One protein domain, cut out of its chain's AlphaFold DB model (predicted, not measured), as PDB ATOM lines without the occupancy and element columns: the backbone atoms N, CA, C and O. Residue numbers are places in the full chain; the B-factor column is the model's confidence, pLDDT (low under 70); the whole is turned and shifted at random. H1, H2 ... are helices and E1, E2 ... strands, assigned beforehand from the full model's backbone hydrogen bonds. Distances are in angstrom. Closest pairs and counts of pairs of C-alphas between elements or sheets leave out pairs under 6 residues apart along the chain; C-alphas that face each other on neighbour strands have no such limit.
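AT A GLANCE: This is residues 4 to 104 and 223 to 245 of the 253 residues of the protein "GTP cyclohydrolase 1 type 2 homolog" of Clostridium sp. CAG:349 (UniProt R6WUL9). Picture a rounded body with a twisted sheet of five strands as its core and two helices packed on each face: H1 and H5 cover one face, H2 and H3 the other. The short helix H4 sits off the sheet, and the long link of residues 64 to 79 loops out between E3 and H3. The printed part has 124 residues with five named helices and five named strands, in the order H1 E1 E2 H2 E3 H3 E4 H4 H5 E5. The sheet runs E1 E4 E3 E2 E5 and is mixed, and the class is mixed, helices and strands. The whole is compact, with a radius of gyration of the C-alphas of 13.5 A and spans of 40 by 35 by 28 A.

IN THESE COORDINATES: Start with the sheet, at C-alpha 26, (108.067, 43.770, 86.310), where E1 begins; it runs to residue 29. Its neighbour E4 is residues 94 to 97, 10.2 A long, then come E3, residues 60 to 63, and E2, residues 39 to 42. E5, residues 242 to 244, is the other edge strand and ends at C-alpha 244, (118.533, 41.662, 102.172). Now look for the helices. H1 is residues 4 to 13, 14.8 A long, and begins at C-alpha 4, (112.361, 34.254, 84.981). H5 is residues 225 to 236, 17.3 A; H3 is residues 80 to 91, 16.1 A; H2 is residues 47 to 55, 12.1 A; and H4 is residues 100 to 103, 5.0 A.

HOW THE PARTS SIT: Begin at the edge strand E1, which is antiparallel to E4, with N 28 and O 95 at 2.8 A and N 97 and O 26 at 2.9 A. From E4 on, the neighbours are parallel: look at N 61 and O 94 at 2.8 A for E4 and E3, N 62 and O 40 at 2.8 A for E3 and E2, and N 41 and O 243 at 2.8 A for E2 and E5. The sheet is only just strongly twisted, with C-alphas up to 4.0 A off its best plane. On one face H5 lies over E2 and E5, along the strands, at a height over the sheet of 9.6 A; its closest C-alphas to E2 are those of Asn 226 and Leu 41, 5.4 A apart. On the same face H1 lies over E4, along the strands, at a height of 9.9 A. H1 and H5 touch, the closest C-alphas being those of Ile 10 and Ile 232, 7.0 A apart, and stand about perpendicular, but only just, at 72 degrees. On the opposite face H2 lies over E2 and, only just, over E3, on which 3 of its C-alphas fall; the C-alphas of Ala 53 and Leu 40, the closest of H2 and E2, are 5.7 A apart. H3 is on the same face as H2, and its closest C-alphas to E1 are those of Tyr 89 and Val 29, 6.4 A apart. H2 and H3 touch at Tyr 47 and Val 84, whose C-alphas are 5.9 A apart, the closest pair, and run the same way at a shallow tilt of 18 degrees. E2, H2, E3 and E3, H3, E4 are strand-helix-strand units, two parallel neighbour strands with a helix between, each with a right-handed crossover. H4 is not on the sheet; it is close to H1 but not clearly touching, with the C-alphas of Ile 102 and Val 13, the closest, 7.8 A apart. In H2 and H3 every O i to N i+4 pair is within hydrogen-bond range; in H1 it is 5 of 6, in H5 7 of 8, and H4 is too short for such a pair.

THE WHOLE: The two C-alphas farthest apart are those of Lys 73 and Asp 238, at 40.9 A. Residues 105 to 222 are cut out, and C-alphas 104 and 223 are 16.2 A apart across the cut. Of the links that are printed whole, H1 to E1, with 12 residues, and E3 to H3, with 16, are long. The mean pLDDT of the printed part is 96.0, and no printed residue is under 70.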
ATOM      1  N   LYS A   4     113.800  34.279  85.275       98.44
ATOM      2  CA  LYS A   4     112.361  34.254  84.981       98.44
ATOM      3  C   LYS A   4     111.560  33.277  85.845       98.44
ATOM      4  O   LYS A   4     110.394  33.522  86.120       98.44
ATOM      5  N   GLU A   5     112.172  32.175  86.289       97.69
ATOM      6  CA  GLU A   5     111.504  31.200  87.163       97.69
ATOM      7  C   GLU A   5     111.285  31.790  88.562       97.69
ATOM      8  O   GLU A   5     110.263  31.529  89.182       97.69
ATOM      9  N   ILE A   6     112.206  32.637  89.030       97.81
ATOM     10  CA  ILE A   6     112.096  33.343  90.314       97.81
ATOM     11  C   ILE A   6     111.027  34.430  90.230       97.81
ATOM     12  O   ILE A   6     110.180  34.532  91.115       97.81
ATOM     13  N   ILE A   7     111.061  35.222  89.154       98.12
ATOM     14  CA  ILE A   7     110.073  36.272  88.886       98.12
ATOM     15  C   ILE A   7     108.663  35.673  88.825       98.12
ATOM     16  O   ILE A   7     107.754  36.181  89.477       98.12
ATOM     17  N   ALA A   8     108.499  34.541  88.137       97.81
ATOM     18  CA  ALA A   8     107.210  33.876  88.008       97.81
ATOM     19  C   ALA A   8     106.589  33.474  89.359       97.81
ATOM     20  O   ALA A   8     105.372  33.543  89.501       97.81
ATOM     21  N   GLU A   9     107.374  33.077  90.370       96.62
ATOM     22  CA  GLU A   9     106.818  32.771  91.701       96.62
ATOM     23  C   GLU A   9     106.297  34.019  92.425       96.62
ATOM     24  O   GLU A   9     105.305  33.942  93.147       96.62
ATOM     25  N   ILE A  10     106.921  35.178  92.201       97.12
ATOM     26  CA  ILE A  10     106.435  36.457  92.736       97.12
ATOM     27  C   ILE A  10     105.137  36.841  92.027       97.12
ATOM     28  O   ILE A  10     104.143  37.160  92.677       97.12
ATOM     29  N   GLU A  11     105.109  36.741  90.700       97.81
ATOM     30  CA  GLU A  11     103.941  37.096  89.889       97.81
ATOM     31  C   GLU A  11     102.739  36.161  90.110       97.81
ATOM     32  O   GLU A  11     101.607  36.558  89.851       97.81
ATOM     33  N   LYS A  12     102.924  34.950  90.658       96.44
ATOM     34  CA  LYS A  12     101.799  34.093  91.085       96.44
ATOM     35  C   LYS A  12     100.987  34.695  92.229       96.44
ATOM     36  O   LYS A  12      99.787  34.441  92.311       96.44
ATOM     37  N   VAL A  13     101.637  35.425  93.133       94.75
ATOM     38  CA  VAL A  13     100.990  36.024  94.312       94.75
ATOM     39  C   VAL A  13     100.756  37.524  94.165       94.75
ATOM     40  O   VAL A  13      99.869  38.061  94.824       94.75
ATOM     41  N   ALA A  14     101.520  38.175  93.288       95.88
ATOM     42  CA  ALA A  14     101.411  39.584  92.934       95.88
ATOM     43  C   ALA A  14     101.475  39.760  91.402       95.88
ATOM     44  O   ALA A  14     102.495  40.234  90.885       95.88
ATOM     45  N   PRO A  15     100.425  39.351  90.660       97.00
ATOM     46  CA  PRO A  15     100.400  39.460  89.203       97.00
ATOM     47  C   PRO A  15     100.598  40.904  88.727       97.00
ATOM     48  O   PRO A  15     100.161  41.847  89.378       97.00
ATOM     49  N   LEU A  16     101.246  41.105  87.578       97.06
ATOM     50  CA  LEU A  16     101.529  42.462  87.088       97.06
ATOM     51  C   LEU A  16     100.262  43.262  86.737       97.06
ATOM     52  O   LEU A  16     100.282  44.486  86.797       97.06
ATOM     53  N   ASP A  17      99.162  42.593  86.382       95.94
ATOM     54  CA  ASP A  17      97.891  43.232  86.023       95.94
ATOM     55  C   ASP A  17      97.065  43.704  87.233       95.94
ATOM     56  O   ASP A  17      96.067  44.404  87.049       95.94
ATOM     57  N   THR A  18      97.492  43.383  88.461       95.81
ATOM     58  CA  THR A  18      96.906  43.931  89.697       95.81
ATOM     59  C   THR A  18      97.547  45.250  90.124       95.81
ATOM     60  O   THR A  18      97.053  45.899  91.049       95.81
ATOM     61  N   ALA A  19      98.630  45.661  89.458       96.19
ATOM     62  CA  ALA A  19      99.288  46.935  89.694       96.19
ATOM     63  C   ALA A  19      98.364  48.122  89.385       96.19
ATOM     64  O   ALA A  19      97.481  48.053  88.524       96.19
ATOM     65  N   LEU A  20      98.592  49.247  90.061       93.62
ATOM     66  CA  LEU A  20      97.845  50.470  89.790       93.62
ATOM     67  C   LEU A  20      98.178  51.013  88.386       93.62
ATOM     68  O   LEU A  20      99.311  50.878  87.926       93.62
ATOM     69  N   PRO A  21      97.235  51.687  87.694       92.69
ATOM     70  CA  PRO A  21      97.391  52.023  86.272       92.69
ATOM     71  C   PRO A  21      98.572  52.937  85.919       92.69
ATOM     72  O   PRO A  21      98.948  53.031  84.753       92.69
ATOM     73  N   TYR A  22      99.109  53.667  86.896       91.38
ATOM     74  CA  TYR A  22     100.256  54.559  86.714       91.38
ATOM     75  C   TYR A  22     101.604  53.875  86.972       91.38
ATOM     76  O   TYR A  22     102.643  54.513  86.802       91.38
ATOM     77  N   ASP A  23     101.587  52.632  87.448       95.50
ATOM     78  CA  ASP A  23     102.768  51.936  87.928       95.50
ATOM     79  C   ASP A  23     103.574  51.273  86.796       95.50
ATOM     80  O   ASP A  23     103.115  51.145  85.660       95.50
ATOM     81  N   ASN A  24     104.799  50.855  87.110       96.88
ATOM     82  CA  ASN A  24     105.698  50.142  86.214       96.88
ATOM     83  C   ASN A  24     106.434  48.984  86.931       96.88
ATOM     84  O   ASN A  24     107.662  49.038  87.050       96.88
ATOM     85  N   PRO A  25     105.726  47.960  87.449       97.44
ATOM     86  CA  PRO A  25     106.357  46.762  87.995       97.44
ATOM     87  C   PRO A  25     106.804  45.807  86.877       97.44
ATOM     88  O   PRO A  25     106.467  45.982  85.705       97.44
ATOM     89  N   GLY A  26     107.549  44.768  87.242       98.38
ATOM     90  CA  GLY A  26     108.067  43.770  86.310       98.38
ATOM     91  C   GLY A  26     109.576  43.870  86.099       98.38
ATOM     92  O   GLY A  26     110.298  44.543  86.840       98.38
ATOM     93  N   LEU A  27     110.081  43.177  85.076       98.31
ATOM     94  CA  LEU A  27     111.492  43.242  84.695       98.31
ATOM     95  C   LEU A  27     111.802  44.601  84.047       98.31
ATOM     96  O   LEU A  27     111.332  44.899  82.951       98.31
ATOM     97  N   ILE A  28     112.630  45.412  84.707       97.50
ATOM     98  CA  ILE A  28     112.972  46.771  84.259       97.50
ATOM     99  C   ILE A  28     114.281  46.792  83.469       97.50
ATOM    100  O   ILE A  28     114.431  47.554  82.513       97.50
ATOM    101  N   VAL A  29     115.258  45.983  83.886       97.31
ATOM    102  CA  VAL A  29     116.602  45.935  83.293       97.31
ATOM    103  C   VAL A  29     117.097  44.497  83.280       97.31
ATOM    104  O   VAL A  29     116.969  43.799  84.279       97.31
ATOM    105  N   GLY A  30     117.758  44.087  82.199       96.88
ATOM    106  CA  GLY A  30     118.520  42.841  82.150       96.88
ATOM    107  C   GLY A  30     117.892  41.769  81.268       96.88
ATOM    108  O   GLY A  30     117.101  42.064  80.380       96.88
ATOM    109  N   ASP A  31     118.334  40.536  81.492       97.62
ATOM    110  CA  ASP A  31     117.974  39.344  80.725       97.62
ATOM    111  C   ASP A  31     117.611  38.240  81.720       97.62
ATOM    112  O   ASP A  31     118.474  37.751  82.458       97.62
ATOM    113  N   ASP A  32     116.328  37.900  81.777       97.88
ATOM    114  CA  ASP A  32     115.765  36.938  82.720       97.88
ATOM    115  C   ASP A  32     115.927  35.472  82.273       97.88
ATOM    116  O   ASP A  32     115.657  34.546  83.048       97.88
ATOM    117  N   GLU A  33     116.451  35.227  81.068       98.31
ATOM    118  CA  GLU A  33     116.815  33.887  80.597       98.31
ATOM    119  C   GLU A  33     118.140  33.388  81.191       98.31
ATOM    120  O   GLU A  33     118.455  32.195  81.078       98.31
ATOM    121  N   LYS A  34     118.916  34.266  81.837       97.75
ATOM    122  CA  LYS A  34     120.177  33.909  82.500       97.75
ATOM    123  C   LYS A  34     119.948  33.082  83.759       97.75
ATOM    124  O   LYS A  34     118.951  33.235  84.464       97.75
ATOM    125  N   GLU A  35     120.918  32.222  84.069       97.75
ATOM    126  CA  GLU A  35     120.949  31.514  85.349       97.75
ATOM    127  C   GLU A  35     121.071  32.508  86.504       97.75
ATOM    128  O   GLU A  35     121.902  33.417  86.461       97.75
ATOM    129  N   CYS A  36     120.258  32.338  87.545       98.06
ATOM    130  CA  CYS A  36     120.349  33.167  88.737       98.06
ATOM    131  C   CYS A  36     121.463  32.658  89.661       98.06
ATOM    132  O   CYS A  36     121.445  31.506  90.096       98.06
ATOM    133  N   THR A  37     122.417  33.528  89.982       97.75
ATOM    134  CA  THR A  37     123.515  33.258  90.923       97.75
ATOM    135  C   THR A  37     123.198  33.733  92.342       97.75
ATOM    136  O   THR A  37     123.827  33.291  93.303       97.75
ATOM    137  N   GLY A  38     122.212  34.618  92.490       98.31
ATOM    138  CA  GLY A  38     121.729  35.120  93.769       98.31
ATOM    139  C   GLY A  38     120.803  36.319  93.598       98.31
ATOM    140  O   GLY A  38     120.864  37.024  92.587       98.31
ATOM    141  N   VAL A  39     119.977  36.547  94.612       98.75
ATOM    142  CA  VAL A  39     118.954  37.591  94.663       98.75
ATOM    143  C   VAL A  39     119.296  38.589  95.757       98.75
ATOM    144  O   VAL A  39     119.526  38.202  96.903       98.75
ATOM    145  N   LEU A  40     119.291  39.874  95.420       98.75
ATOM    146  CA  LEU A  40     119.314  40.963  96.384       98.75
ATOM    147  C   LEU A  40     117.919  41.589  96.480       98.75
ATOM    148  O   LEU A  40     117.372  42.026  95.473       98.75
ATOM    149  N   LEU A  41     117.363  41.632  97.688       98.81
ATOM    150  CA  LEU A  41     116.094  42.286  98.007       98.81
ATOM    151  C   LEU A  41     116.371  43.674  98.580       98.81
ATOM    152  O   LEU A  41     117.222  43.812  99.467       98.81
ATOM    153  N   THR A  42     115.673  44.691  98.086       98.44
ATOM    154  CA  THR A  42     115.792  46.058  98.603       98.44
ATOM    155  C   THR A  42     114.535  46.886  98.338       98.44
ATOM    156  O   THR A  42     113.702  46.500  97.530       98.44
ATOM    157  N   VAL A  43     114.393  48.047  98.979       97.75
ATOM    158  CA  VAL A  43     113.312  48.993  98.647       97.75
ATOM    159  C   VAL A  43     113.657  49.741  97.354       97.75
ATOM    160  O   VAL A  43     112.875  49.724  96.407       97.75
ATOM    161  N   ASP A  44     114.877  50.281  97.252       97.38
ATOM    162  CA  ASP A  44     115.325  51.109  96.128       97.38
ATOM    163  C   ASP A  44     116.548  50.519  95.412       97.38
ATOM    164  O   ASP A  44     117.569  50.196  96.020       97.38
ATOM    165  N   ALA A  45     116.497  50.437  94.080       96.69
ATOM    166  CA  ALA A  45     117.640  50.019  93.268       96.69
ATOM    167  C   ALA A  45     118.634  51.181  93.057       96.69
ATOM    168  O   ALA A  45     118.615  51.871  92.036       96.69
ATOM    169  N   THR A  46     119.515  51.416  94.026       96.69
ATOM    170  CA  THR A  46     120.548  52.465  93.970       96.69
ATOM    171  C   THR A  46     121.921  51.925  93.522       96.69
ATOM    172  O   THR A  46     122.102  50.734  93.244       96.69
ATOM    173  N   TYR A  47     122.946  52.789  93.518       95.94
ATOM    174  CA  TYR A  47     124.340  52.340  93.426       95.94
ATOM    175  C   TYR A  47     124.774  51.464  94.606       95.94
ATOM    176  O   TYR A  47     125.574  50.548  94.404       95.94
ATOM    177  N   GLY A  48     124.287  51.751  95.819       97.12
ATOM    178  CA  GLY A  48     124.553  50.958  97.015       97.12
ATOM    179  C   GLY A  48     124.033  49.537  96.841       97.12
ATOM    180  O   GLY A  48     124.810  48.587  96.944       97.12
ATOM    181  N   ALA A  49     122.773  49.405  96.422       97.75
ATOM    182  CA  ALA A  49     122.145  48.117  96.132       97.75
ATOM    183  C   ALA A  49     122.887  47.340  95.032       97.75
ATOM    184  O   ALA A  49     123.187  46.156  95.195       97.75
ATOM    185  N   LEU A  50     123.256  48.000  93.928       97.88
ATOM    186  CA  LEU A  50     124.001  47.352  92.844       97.88
ATOM    187  C   LEU A  50     125.394  46.884  93.289       97.88
ATOM    188  O   LEU A  50     125.834  45.784  92.937       97.88
ATOM    189  N   LYS A  51     126.099  47.706  94.072       98.00
ATOM    190  CA  LYS A  51     127.402  47.350  94.640       98.00
ATOM    191  C   LYS A  51     127.273  46.163  95.593       98.00
ATOM    192  O   LYS A  51     128.084  45.242  95.510       98.00
ATOM    193  N   GLU A  52     126.261  46.163  96.453       98.38
ATOM    194  CA  GLU A  52     126.008  45.077  97.397       98.38
ATOM    195  C   GLU A  52     125.669  43.767  96.674       98.38
ATOM    196  O   GLU A  52     126.211  42.714  97.022       98.38
ATOM    197  N   ALA A  53     124.868  43.832  95.607       98.38
ATOM    198  CA  ALA A  53     124.536  42.670  94.785       98.38
ATOM    199  C   ALA A  53     125.813  42.059  94.198       98.38
ATOM    200  O   ALA A  53     126.071  40.865  94.367       98.38
ATOM    201  N   LYS A  54     126.675  42.895  93.609       97.69
ATOM    202  CA  LYS A  54     127.961  42.471  93.046       97.69
ATOM    203  C   LYS A  54     128.891  41.862  94.096       97.69
ATOM    204  O   LYS A  54     129.457  40.800  93.849       97.69
ATOM    205  N   ASN A  55     129.037  42.497  95.261       98.25
ATOM    206  CA  ASN A  55     129.876  41.989  96.356       98.25
ATOM    207  C   ASN A  55     129.423  40.605  96.832       98.25
ATOM    208  O   ASN A  55     130.240  39.783  97.240       98.25
ATOM    209  N   ASN A  56     128.121  40.339  96.742       98.31
ATOM    210  CA  ASN A  56     127.523  39.073  97.123       98.31
ATOM    211  C   ASN A  56     127.351  38.091  95.957       98.31
ATOM    212  O   ASN A  56     126.795  37.014  96.173       98.31
ATOM    213  N   GLY A  57     127.806  38.412  94.744       97.75
ATOM    214  CA  GLY A  57     127.618  37.551  93.572       97.75
ATOM    215  C   GLY A  57     126.148  37.353  93.174       97.75
ATOM    216  O   GLY A  57     125.816  36.346  92.553       97.75
ATOM    217  N   CYS A  58     125.266  38.278  93.553       98.56
ATOM    218  CA  CYS A  58     123.868  38.292  93.134       98.56
ATOM    219  C   CYS A  58     123.755  38.959  91.759       98.56
ATOM    220  O   CYS A  58     124.328  40.027  91.539       98.56
ATOM    221  N   ASN A  59     123.007  38.337  90.851       98.50
ATOM    222  CA  ASN A  59     122.743  38.853  89.506       98.50
ATOM    223  C   ASN A  59     121.258  39.163  89.262       98.50
ATOM    224  O   ASN A  59     120.870  39.445  88.132       98.50
ATOM    225  N   LEU A  60     120.443  39.146  90.315       98.81
ATOM    226  CA  LEU A  60     119.078  39.647  90.313       98.81
ATOM    227  C   LEU A  60     118.899  40.607  91.492       98.81
ATOM    228  O   LEU A  60     119.168  40.240  92.635       98.81
ATOM    229  N   ILE A  61     118.448  41.826  91.217       98.81
ATOM    230  CA  ILE A  61     117.963  42.783  92.211       98.81
ATOM    231  C   ILE A  61     116.444  42.823  92.096       98.81
ATOM    232  O   ILE A  61     115.911  43.030  91.007       98.81
ATOM    233  N   ILE A  62     115.765  42.637  93.219       98.75
ATOM    234  CA  ILE A  62     114.320  42.787  93.351       98.75
ATOM    235  C   ILE A  62     114.100  44.003  94.240       98.75
ATOM    236  O   ILE A  62     114.416  43.957  95.433       98.75
ATOM    237  N   SER A  63     113.625  45.095  93.644       98.56
ATOM    238  CA  SER A  63     113.304  46.329  94.356       98.56
ATOM    239  C   SER A  63     111.802  46.475  94.581       98.56
ATOM    240  O   SER A  63     111.009  45.960  93.791       98.56
ATOM    241  N   HIS A  64     111.411  47.193  95.635       98.31
ATOM    242  CA  HIS A  64     110.026  47.633  95.776       98.31
ATOM    243  C   HIS A  64     109.728  48.709  94.732       98.31
ATOM    244  O   HIS A  64     108.896  48.525  93.851       98.31
ATOM    245  N   HIS A  65     110.505  49.792  94.745       97.56
ATOM    246  CA  HIS A  65     110.316  50.898  93.822       97.56
ATOM    247  C   HIS A  65     110.905  50.606  92.441       97.56
ATOM    248  O   HIS A  65     112.059  50.162  92.324       97.56
ATOM    249  N   PRO A  66     110.171  50.914  91.359       97.56
ATOM    250  CA  PRO A  66     110.702  50.810  90.015       97.56
ATOM    251  C   PRO A  66     111.699  51.941  89.754       97.56
ATOM    252  O   PRO A  66     111.379  53.133  89.796       97.56
ATOM    253  N   ILE A  67     112.936  51.576  89.407       96.31
ATOM    254  CA  ILE A  67     113.977  52.564  89.089       96.31
ATOM    255  C   ILE A  67     113.572  53.460  87.903       96.31
ATOM    256  O   ILE A  67     113.878  54.658  87.885       96.31
ATOM    257  N   ILE A  68     112.807  52.912  86.953       95.25
ATOM    258  CA  ILE A  68     112.097  53.656  85.906       95.25
ATOM    259  C   ILE A  68     110.619  53.734  86.301       95.25
ATOM    260  O   ILE A  68     109.859  52.838  85.976       95.25
ATOM    261  N   PHE A  69     110.205  54.799  86.989       92.00
ATOM    262  CA  PHE A  69     108.788  55.012  87.320       92.00
ATOM    263  C   PHE A  69     108.031  55.735  86.194       92.00
ATOM    264  O   PHE A  69     106.946  55.341  85.796       92.00
ATOM    265  N   THR A  70     108.643  56.770  85.609       89.19
ATOM    266  CA  THR A  70     108.081  57.508  84.469       89.19
ATOM    267  C   THR A  70     108.857  57.212  83.183       89.19
ATOM    268  O   THR A  70     110.094  57.164  83.243       89.19
ATOM    269  N   PRO A  71     108.194  57.124  82.011       88.94
ATOM    270  CA  PRO A  71     108.869  56.923  80.732       88.94
ATOM    271  C   PRO A  71     109.989  57.939  80.490       88.94
ATOM    272  O   PRO A  71     109.781  59.155  80.539       88.94
ATOM    273  N   ARG A  72     111.195  57.441  80.203       87.81
ATOM    274  CA  ARG A  72     112.368  58.277  79.933       87.81
ATOM    275  C   ARG A  72     112.581  58.440  78.433       87.81
ATOM    276  O   ARG A  72     112.580  57.468  77.689       87.81
ATOM    277  N   LYS A  73     112.814  59.683  77.998       92.00
ATOM    278  CA  LYS A  73     113.111  60.012  76.590       92.00
ATOM    279  C   LYS A  73     114.602  59.930  76.246       92.00
ATOM    280  O   LYS A  73     114.948  59.847  75.074       92.00
ATOM    281  N   SER A  74     115.479  59.985  77.248       91.62
ATOM    282  CA  SER A  74     116.932  59.927  77.078       91.62
ATOM    283  C   SER A  74     117.612  59.244  78.268       91.62
ATOM    284  O   SER A  74     117.128  59.311  79.403       91.62
ATOM    285  N   PHE A  75     118.750  58.606  77.982       91.06
ATOM    286  CA  PHE A  75     119.649  57.980  78.950       91.06
ATOM    287  C   PHE A  75     121.003  58.683  78.862       91.06
ATOM    288  O   PHE A  75     121.715  58.544  77.867       91.06
ATOM    289  N   LEU A  76     121.315  59.505  79.862       91.94
ATOM    290  CA  LEU A  76     122.494  60.370  79.886       91.94
ATOM    291  C   LEU A  76     123.358  60.035  81.102       91.94
ATOM    292  O   LEU A  76     122.839  59.628  82.137       91.94
ATOM    293  N   THR A  77     124.669  60.234  80.981       85.25
ATOM    294  CA  THR A  77     125.600  60.072  82.106       85.25
ATOM    295  C   THR A  77     125.384  61.159  83.160       85.25
ATOM    296  O   THR A  77     124.909  62.252  82.836       85.25
ATOM    297  N   LYS A  78     125.771  60.885  84.416       85.31
ATOM    298  CA  LYS A  78     125.552  61.762  85.593       85.31
ATOM    299  C   LYS A  78     124.092  61.864  86.043       85.31
ATOM    300  O   LYS A  78     123.769  62.687  86.898       85.31
ATOM    301  N   ASP A  79     123.222  61.030  85.493       92.56
ATOM    302  CA  ASP A  79     121.926  60.715  86.075       92.56
ATOM    303  C   ASP A  79     122.058  59.371  86.792       92.56
ATOM    304  O   ASP A  79     122.344  58.355  86.157       92.56
ATOM    305  N   TYR A  80     121.845  59.364  88.110       91.38
ATOM    306  CA  TYR A  80     122.107  58.174  88.918       91.38
ATOM    307  C   TYR A  80     121.298  56.956  88.451       91.38
ATOM    308  O   TYR A  80     121.820  55.843  88.451       91.38
ATOM    309  N   LYS A  81     120.048  57.148  88.002       94.81
ATOM    310  CA  LYS A  81     119.203  56.052  87.510       94.81
ATOM    311  C   LYS A  81     119.794  55.492  86.227       94.81
ATOM    312  O   LYS A  81     119.922  54.281  86.099       94.81
ATOM    313  N   CYS A  82     120.181  56.360  85.290       94.94
ATOM    314  CA  CYS A  82     120.792  55.933  84.029       94.94
ATOM    315  C   CYS A  82     122.098  55.174  84.270       94.94
ATOM    316  O   CYS A  82     122.322  54.124  83.671       94.94
ATOM    317  N   ASP A  83     122.926  55.670  85.181       94.38
ATOM    318  CA  ASP A  83     124.205  55.060  85.516       94.38
ATOM    319  C   ASP A  83     124.026  53.707  86.238       94.38
ATOM    320  O   ASP A  83     124.760  52.765  85.935       94.38
ATOM    321  N   VAL A  84     123.037  53.562  87.135       96.19
ATOM    322  CA  VAL A  84     122.680  52.273  87.766       96.19
ATOM    323  C   VAL A  84     122.147  51.286  86.729       96.19
ATOM    324  O   VAL A  84     122.641  50.163  86.667       96.19
ATOM    325  N   ILE A  85     121.201  51.700  85.880       96.38
ATOM    326  CA  ILE A  85     120.627  50.868  84.806       96.38
ATOM    327  C   ILE A  85     121.729  50.368  83.869       96.38
ATOM    328  O   ILE A  85     121.839  49.169  83.615       96.38
ATOM    329  N   MET A  86     122.581  51.277  83.388       95.69
ATOM    330  CA  MET A  86     123.701  50.945  82.508       95.69
ATOM    331  C   MET A  86     124.667  49.975  83.192       95.69
ATOM    332  O   MET A  86     125.076  48.983  82.589       95.69
ATOM    333  N   SER A  87     125.018  50.234  84.453       96.25
ATOM    334  CA  SER A  87     125.950  49.395  85.209       96.25
ATOM    335  C   SER A  87     125.382  48.002  85.487       96.25
ATOM    336  O   SER A  87     126.108  47.015  85.359       96.25
ATOM    337  N   ALA A  88     124.095  47.899  85.824       97.81
ATOM    338  CA  ALA A  88     123.404  46.628  86.014       97.81
ATOM    339  C   ALA A  88     123.397  45.815  84.715       97.81
ATOM    340  O   ALA A  88     123.899  44.692  84.688       97.81
ATOM    341  N   TYR A  89     122.973  46.423  83.604       96.44
ATOM    342  CA  TYR A  89     122.933  45.753  82.306       96.44
ATOM    343  C   TYR A  89     124.322  45.277  81.845       96.44
ATOM    344  O   TYR A  89     124.492  44.118  81.468       96.44
ATOM    345  N   MET A  90     125.340  46.142  81.935       96.06
ATOM    346  CA  MET A  90     126.720  45.815  81.543       96.06
ATOM    347  C   MET A  90     127.367  44.743  82.427       96.06
ATOM    348  O   MET A  90     128.202  43.981  81.945       96.06
ATOM    349  N   SER A  91     126.990  44.662  83.705       95.94
ATOM    350  CA  SER A  91     127.471  43.613  84.615       95.94
ATOM    351  C   SER A  91     126.656  42.320  84.548       95.94
ATOM    352  O   SER A  91     127.047  41.327  85.157       95.94
ATOM    353  N   GLY A  92     125.565  42.301  83.776       96.81
ATOM    354  CA  GLY A  92     124.675  41.150  83.662       96.81
ATOM    355  C   GLY A  92     123.738  40.961  84.856       96.81
ATOM    356  O   GLY A  92     123.209  39.864  85.010       96.81
ATOM    357  N   THR A  93     123.532  42.001  85.666       98.50
ATOM    358  CA  THR A  93     122.564  42.025  86.765       98.50
ATOM    359  C   THR A  93     121.201  42.478  86.251       98.50
ATOM    360  O   THR A  93     121.082  43.552  85.658       98.50
ATOM    361  N   ALA A  94     120.167  41.676  86.497       98.75
ATOM    362  CA  ALA A  94     118.783  42.047  86.238       98.75
ATOM    363  C   ALA A  94     118.204  42.882  87.390       98.75
ATOM    364  O   ALA A  94     118.568  42.680  88.548       98.75
ATOM    365  N   ILE A  95     117.292  43.803  87.076       98.75
ATOM    366  CA  ILE A  95     116.510  44.575  88.046       98.75
ATOM    367  C   ILE A  95     115.033  44.328  87.752       98.75
ATOM    368  O   ILE A  95     114.551  44.664  86.668       98.75
ATOM    369  N   TYR A  96     114.332  43.767  88.727       98.81
ATOM    370  CA  TYR A  96     112.891  43.553  88.724       98.81
ATOM    371  C   TYR A  96     112.251  44.405  89.827       98.81
ATOM    372  O   TYR A  96     112.805  44.500  90.922       98.81
ATOM    373  N   ALA A  97     111.103  45.016  89.546       98.62
ATOM    374  CA  ALA A  97     110.349  45.815  90.503       98.62
ATOM    375  C   ALA A  97     109.031  45.126  90.884       98.62
ATOM    376  O   ALA A  97     108.242  44.762  90.012       98.62
ATOM    377  N   ALA A  98     108.784  44.980  92.184       98.25
ATOM    378  CA  ALA A  98     107.500  44.580  92.754       98.25
ATOM    379  C   ALA A  98     106.981  45.737  93.608       98.25
ATOM    380  O   ALA A  98     107.408  45.897  94.749       98.25
ATOM    381  N   HIS A  99     106.079  46.533  93.047       97.75
ATOM    382  CA  HIS A  99     105.632  47.793  93.632       97.75
ATOM    383  C   HIS A  99     104.164  47.682  94.051       97.75
ATOM    384  O   HIS A  99     103.839  46.916  94.956       97.75
ATOM    385  N   THR A 100     103.246  48.339  93.345       96.69
ATOM    386  CA  THR A 100     101.837  48.349  93.749       96.69
ATOM    387  C   THR A 100     101.183  46.966  93.687       96.69
ATOM    388  O   THR A 100     100.281  46.658  94.460       96.69
ATOM    389  N   ASN A 101     101.666  46.076  92.816       96.94
ATOM    390  CA  ASN A 101     101.182  44.700  92.743       96.94
ATOM    391  C   ASN A 101     101.473  43.892  94.019       96.94
ATOM    392  O   ASN A 101     100.629  43.095  94.431       96.94
ATOM    393  N   ILE A 102     102.633  44.085  94.667       97.12
ATOM    394  CA  ILE A 102     102.945  43.371  95.918       97.12
ATOM    395  C   ILE A 102     102.229  43.984  97.122       97.12
ATOM    396  O   ILE A 102     101.935  43.271  98.081       97.12
ATOM    397  N   ASP A 103     101.871  45.267  97.065       96.44
ATOM    398  CA  ASP A 103     101.038  45.901  98.093       96.44
ATOM    399  C   ASP A 103      99.624  45.307  98.139       96.44
ATOM    400  O   ASP A 103      98.993  45.285  99.197       96.44
ATOM    401  N   GLY A 104      99.151  44.749  97.021       94.50
ATOM    402  CA  GLY A 104      97.904  43.984  96.937       94.50
ATOM    403  C   GLY A 104      97.975  42.564  97.521       94.50
ATOM    404  O   GLY A 104      96.959  41.872  97.596       94.50
ATOM    405  N   MET A 223     110.335  48.870 104.635       94.88
ATOM    406  CA  MET A 223     111.468  47.947 104.824       94.88
ATOM    407  C   MET A 223     111.045  46.475 104.962       94.88
ATOM    408  O   MET A 223     111.827  45.570 104.654       94.88
ATOM    409  N   CYS A 224     109.811  46.227 105.419       95.25
ATOM    410  CA  CYS A 224     109.240  44.886 105.531       95.25
ATOM    411  C   CYS A 224     109.054  44.202 104.161       95.25
ATOM    412  O   CYS A 224     108.949  42.977 104.112       95.25
ATOM    413  N   PHE A 225     109.114  44.942 103.047       97.69
ATOM    414  CA  PHE A 225     109.174  44.400 101.685       97.69
ATOM    415  C   PHE A 225     110.211  43.275 101.559       97.69
ATOM    416  O   PHE A 225     109.915  42.192 101.051       97.69
ATOM    417  N   ASN A 226     111.413  43.487 102.106       97.56
ATOM    418  CA  ASN A 226     112.491  42.498 102.075       97.56
ATOM    419  C   ASN A 226     112.105  41.187 102.778       97.56
ATOM    420  O   ASN A 226     112.565  40.114 102.385       97.56
ATOM    421  N   ASP A 227     111.291  41.255 103.833       96.62
ATOM    422  CA  ASP A 227     110.807  40.079 104.557       96.62
ATOM    423  C   ASP A 227     109.682  39.383 103.791       96.62
ATOM    424  O   ASP A 227     109.730  38.162 103.652       96.62
ATOM    425  N   VAL A 228     108.735  40.148 103.235       97.00
ATOM    426  CA  VAL A 228     107.651  39.626 102.382       97.00
ATOM    427  C   VAL A 228     108.235  38.810 101.230       97.00
ATOM    428  O   VAL A 228     107.908  37.634 101.071       97.00
ATOM    429  N   LEU A 229     109.161  39.396 100.468       97.38
ATOM    430  CA  LEU A 229     109.765  38.730  99.314       97.38
ATOM    431  C   LEU A 229     110.643  37.550  99.723       97.38
ATOM    432  O   LEU A 229     110.622  36.513  99.064       97.38
ATOM    433  N   ASN A 230     111.395  37.664 100.817       97.25
ATOM    434  CA  ASN A 230     112.181  36.541 101.320       97.25
ATOM    435  C   ASN A 230     111.300  35.336 101.658       97.25
ATOM    436  O   ASN A 230     111.694  34.213 101.360       97.25
ATOM    437  N   ASP A 231     110.147  35.556 102.287       95.75
ATOM    438  CA  ASP A 231     109.262  34.465 102.690       95.75
ATOM    439  C   ASP A 231     108.613  33.808 101.471       95.75
ATOM    440  O   ASP A 231     108.616  32.583 101.376       95.75
ATOM    441  N   ILE A 232     108.155  34.607 100.500       95.31
ATOM    442  CA  ILE A 232     107.653  34.105  99.210       95.31
ATOM    443  C   ILE A 232     108.723  33.233  98.545       95.31
ATOM    444  O   ILE A 232     108.476  32.073  98.232       95.31
ATOM    445  N   LEU A 233     109.940  33.753  98.379       95.81
ATOM    446  CA  LEU A 233     111.002  33.034  97.678       95.81
ATOM    447  C   LEU A 233     111.462  31.777  98.426       95.81
ATOM    448  O   LEU A 233     111.678  30.746  97.794       95.81
ATOM    449  N   LYS A 234     111.576  31.816  99.759       94.62
ATOM    450  CA  LYS A 234     111.982  30.645 100.556       94.62
ATOM    451  C   LYS A 234     110.923  29.551 100.626       94.62
ATOM    452  O   LYS A 234     111.289  28.402 100.839       94.62
ATOM    453  N   CYS A 235     109.645  29.868 100.427       91.06
ATOM    454  CA  CYS A 235     108.604  28.847 100.292       91.06
ATOM    455  C   CYS A 235     108.772  27.992  99.027       91.06
ATOM    456  O   CYS A 235     108.299  26.858  98.995       91.06
ATOM    457  N   HIS A 236     109.430  28.526  97.994       91.38
ATOM    458  CA  HIS A 236     109.563  27.872  96.690       91.38
ATOM    459  C   HIS A 236     110.994  27.426  96.365       91.38
ATOM    460  O   HIS A 236     111.181  26.506  95.567       91.38
ATOM    461  N   PHE A 237     112.004  28.048  96.978       91.44
ATOM    462  CA  PHE A 237     113.406  27.853  96.627       91.44
ATOM    463  C   PHE A 237     114.295  27.680  97.866       91.44
ATOM    464  O   PHE A 237     114.711  28.650  98.497       91.44
ATOM    465  N   ASP A 238     114.677  26.435  98.159       85.00
ATOM    466  CA  ASP A 238     115.518  26.109  99.324       85.00
ATOM    467  C   ASP A 238     116.992  26.511  99.157       85.00
ATOM    468  O   ASP A 238     117.696  26.770 100.133       85.00
ATOM    469  N   THR A 239     117.494  26.536  97.920       87.12
ATOM    470  CA  THR A 239     118.938  26.642  97.639       87.12
ATOM    471  C   THR A 239     119.371  28.000  97.106       87.12
ATOM    472  O   THR A 239     120.560  28.203  96.855       87.12
ATOM    473  N   ILE A 240     118.437  28.924  96.869       91.94
ATOM    474  CA  ILE A 240     118.780  30.216  96.279       91.94
ATOM    475  C   ILE A 240     119.419  31.141  97.318       91.94
ATOM    476  O   ILE A 240     118.932  31.293  98.440       91.94
ATOM    477  N   LYS A 241     120.529  31.785  96.945       96.81
ATOM    478  CA  LYS A 241     121.147  32.816  97.780       96.81
ATOM    479  C   LYS A 241     120.270  34.066  97.761       96.81
ATOM    480  O   LYS A 241     120.109  34.670  96.706       96.81
ATOM    481  N   ILE A 242     119.770  34.473  98.925       98.19
ATOM    482  CA  ILE A 242     119.003  35.710  99.109       98.19
ATOM    483  C   ILE A 242     119.760  36.622 100.073       98.19
ATOM    484  O   ILE A 242     120.125  36.205 101.174       98.19
ATOM    485  N   VAL A 243     119.983  37.866  99.664       98.25
ATOM    486  CA  VAL A 243     120.609  38.926 100.460       98.25
ATOM    487  C   VAL A 243     119.600  40.053 100.639       98.25
ATOM    488  O   VAL A 243     119.037  40.530  99.662       98.25
ATOM    489  N   LYS A 244     119.367  40.488 101.879       98.19
ATOM    490  CA  LYS A 244     118.533  41.662 102.172       98.19
ATOM    491  C   LYS A 244     119.436  42.876 102.323       98.19
ATOM    492  O   LYS A 244     120.375  42.834 103.116       98.19
ATOM    493  N   TYR A 245     119.146  43.934 101.580       97.69
ATOM    494  CA  TYR A 245     119.890  45.183 101.638       97.69
ATOM    495  C   TYR A 245     118.984  46.336 102.057       97.69
ATOM    496  O   TYR A 245     117.914  46.556 101.481       97.69
TER     497      TYR A 245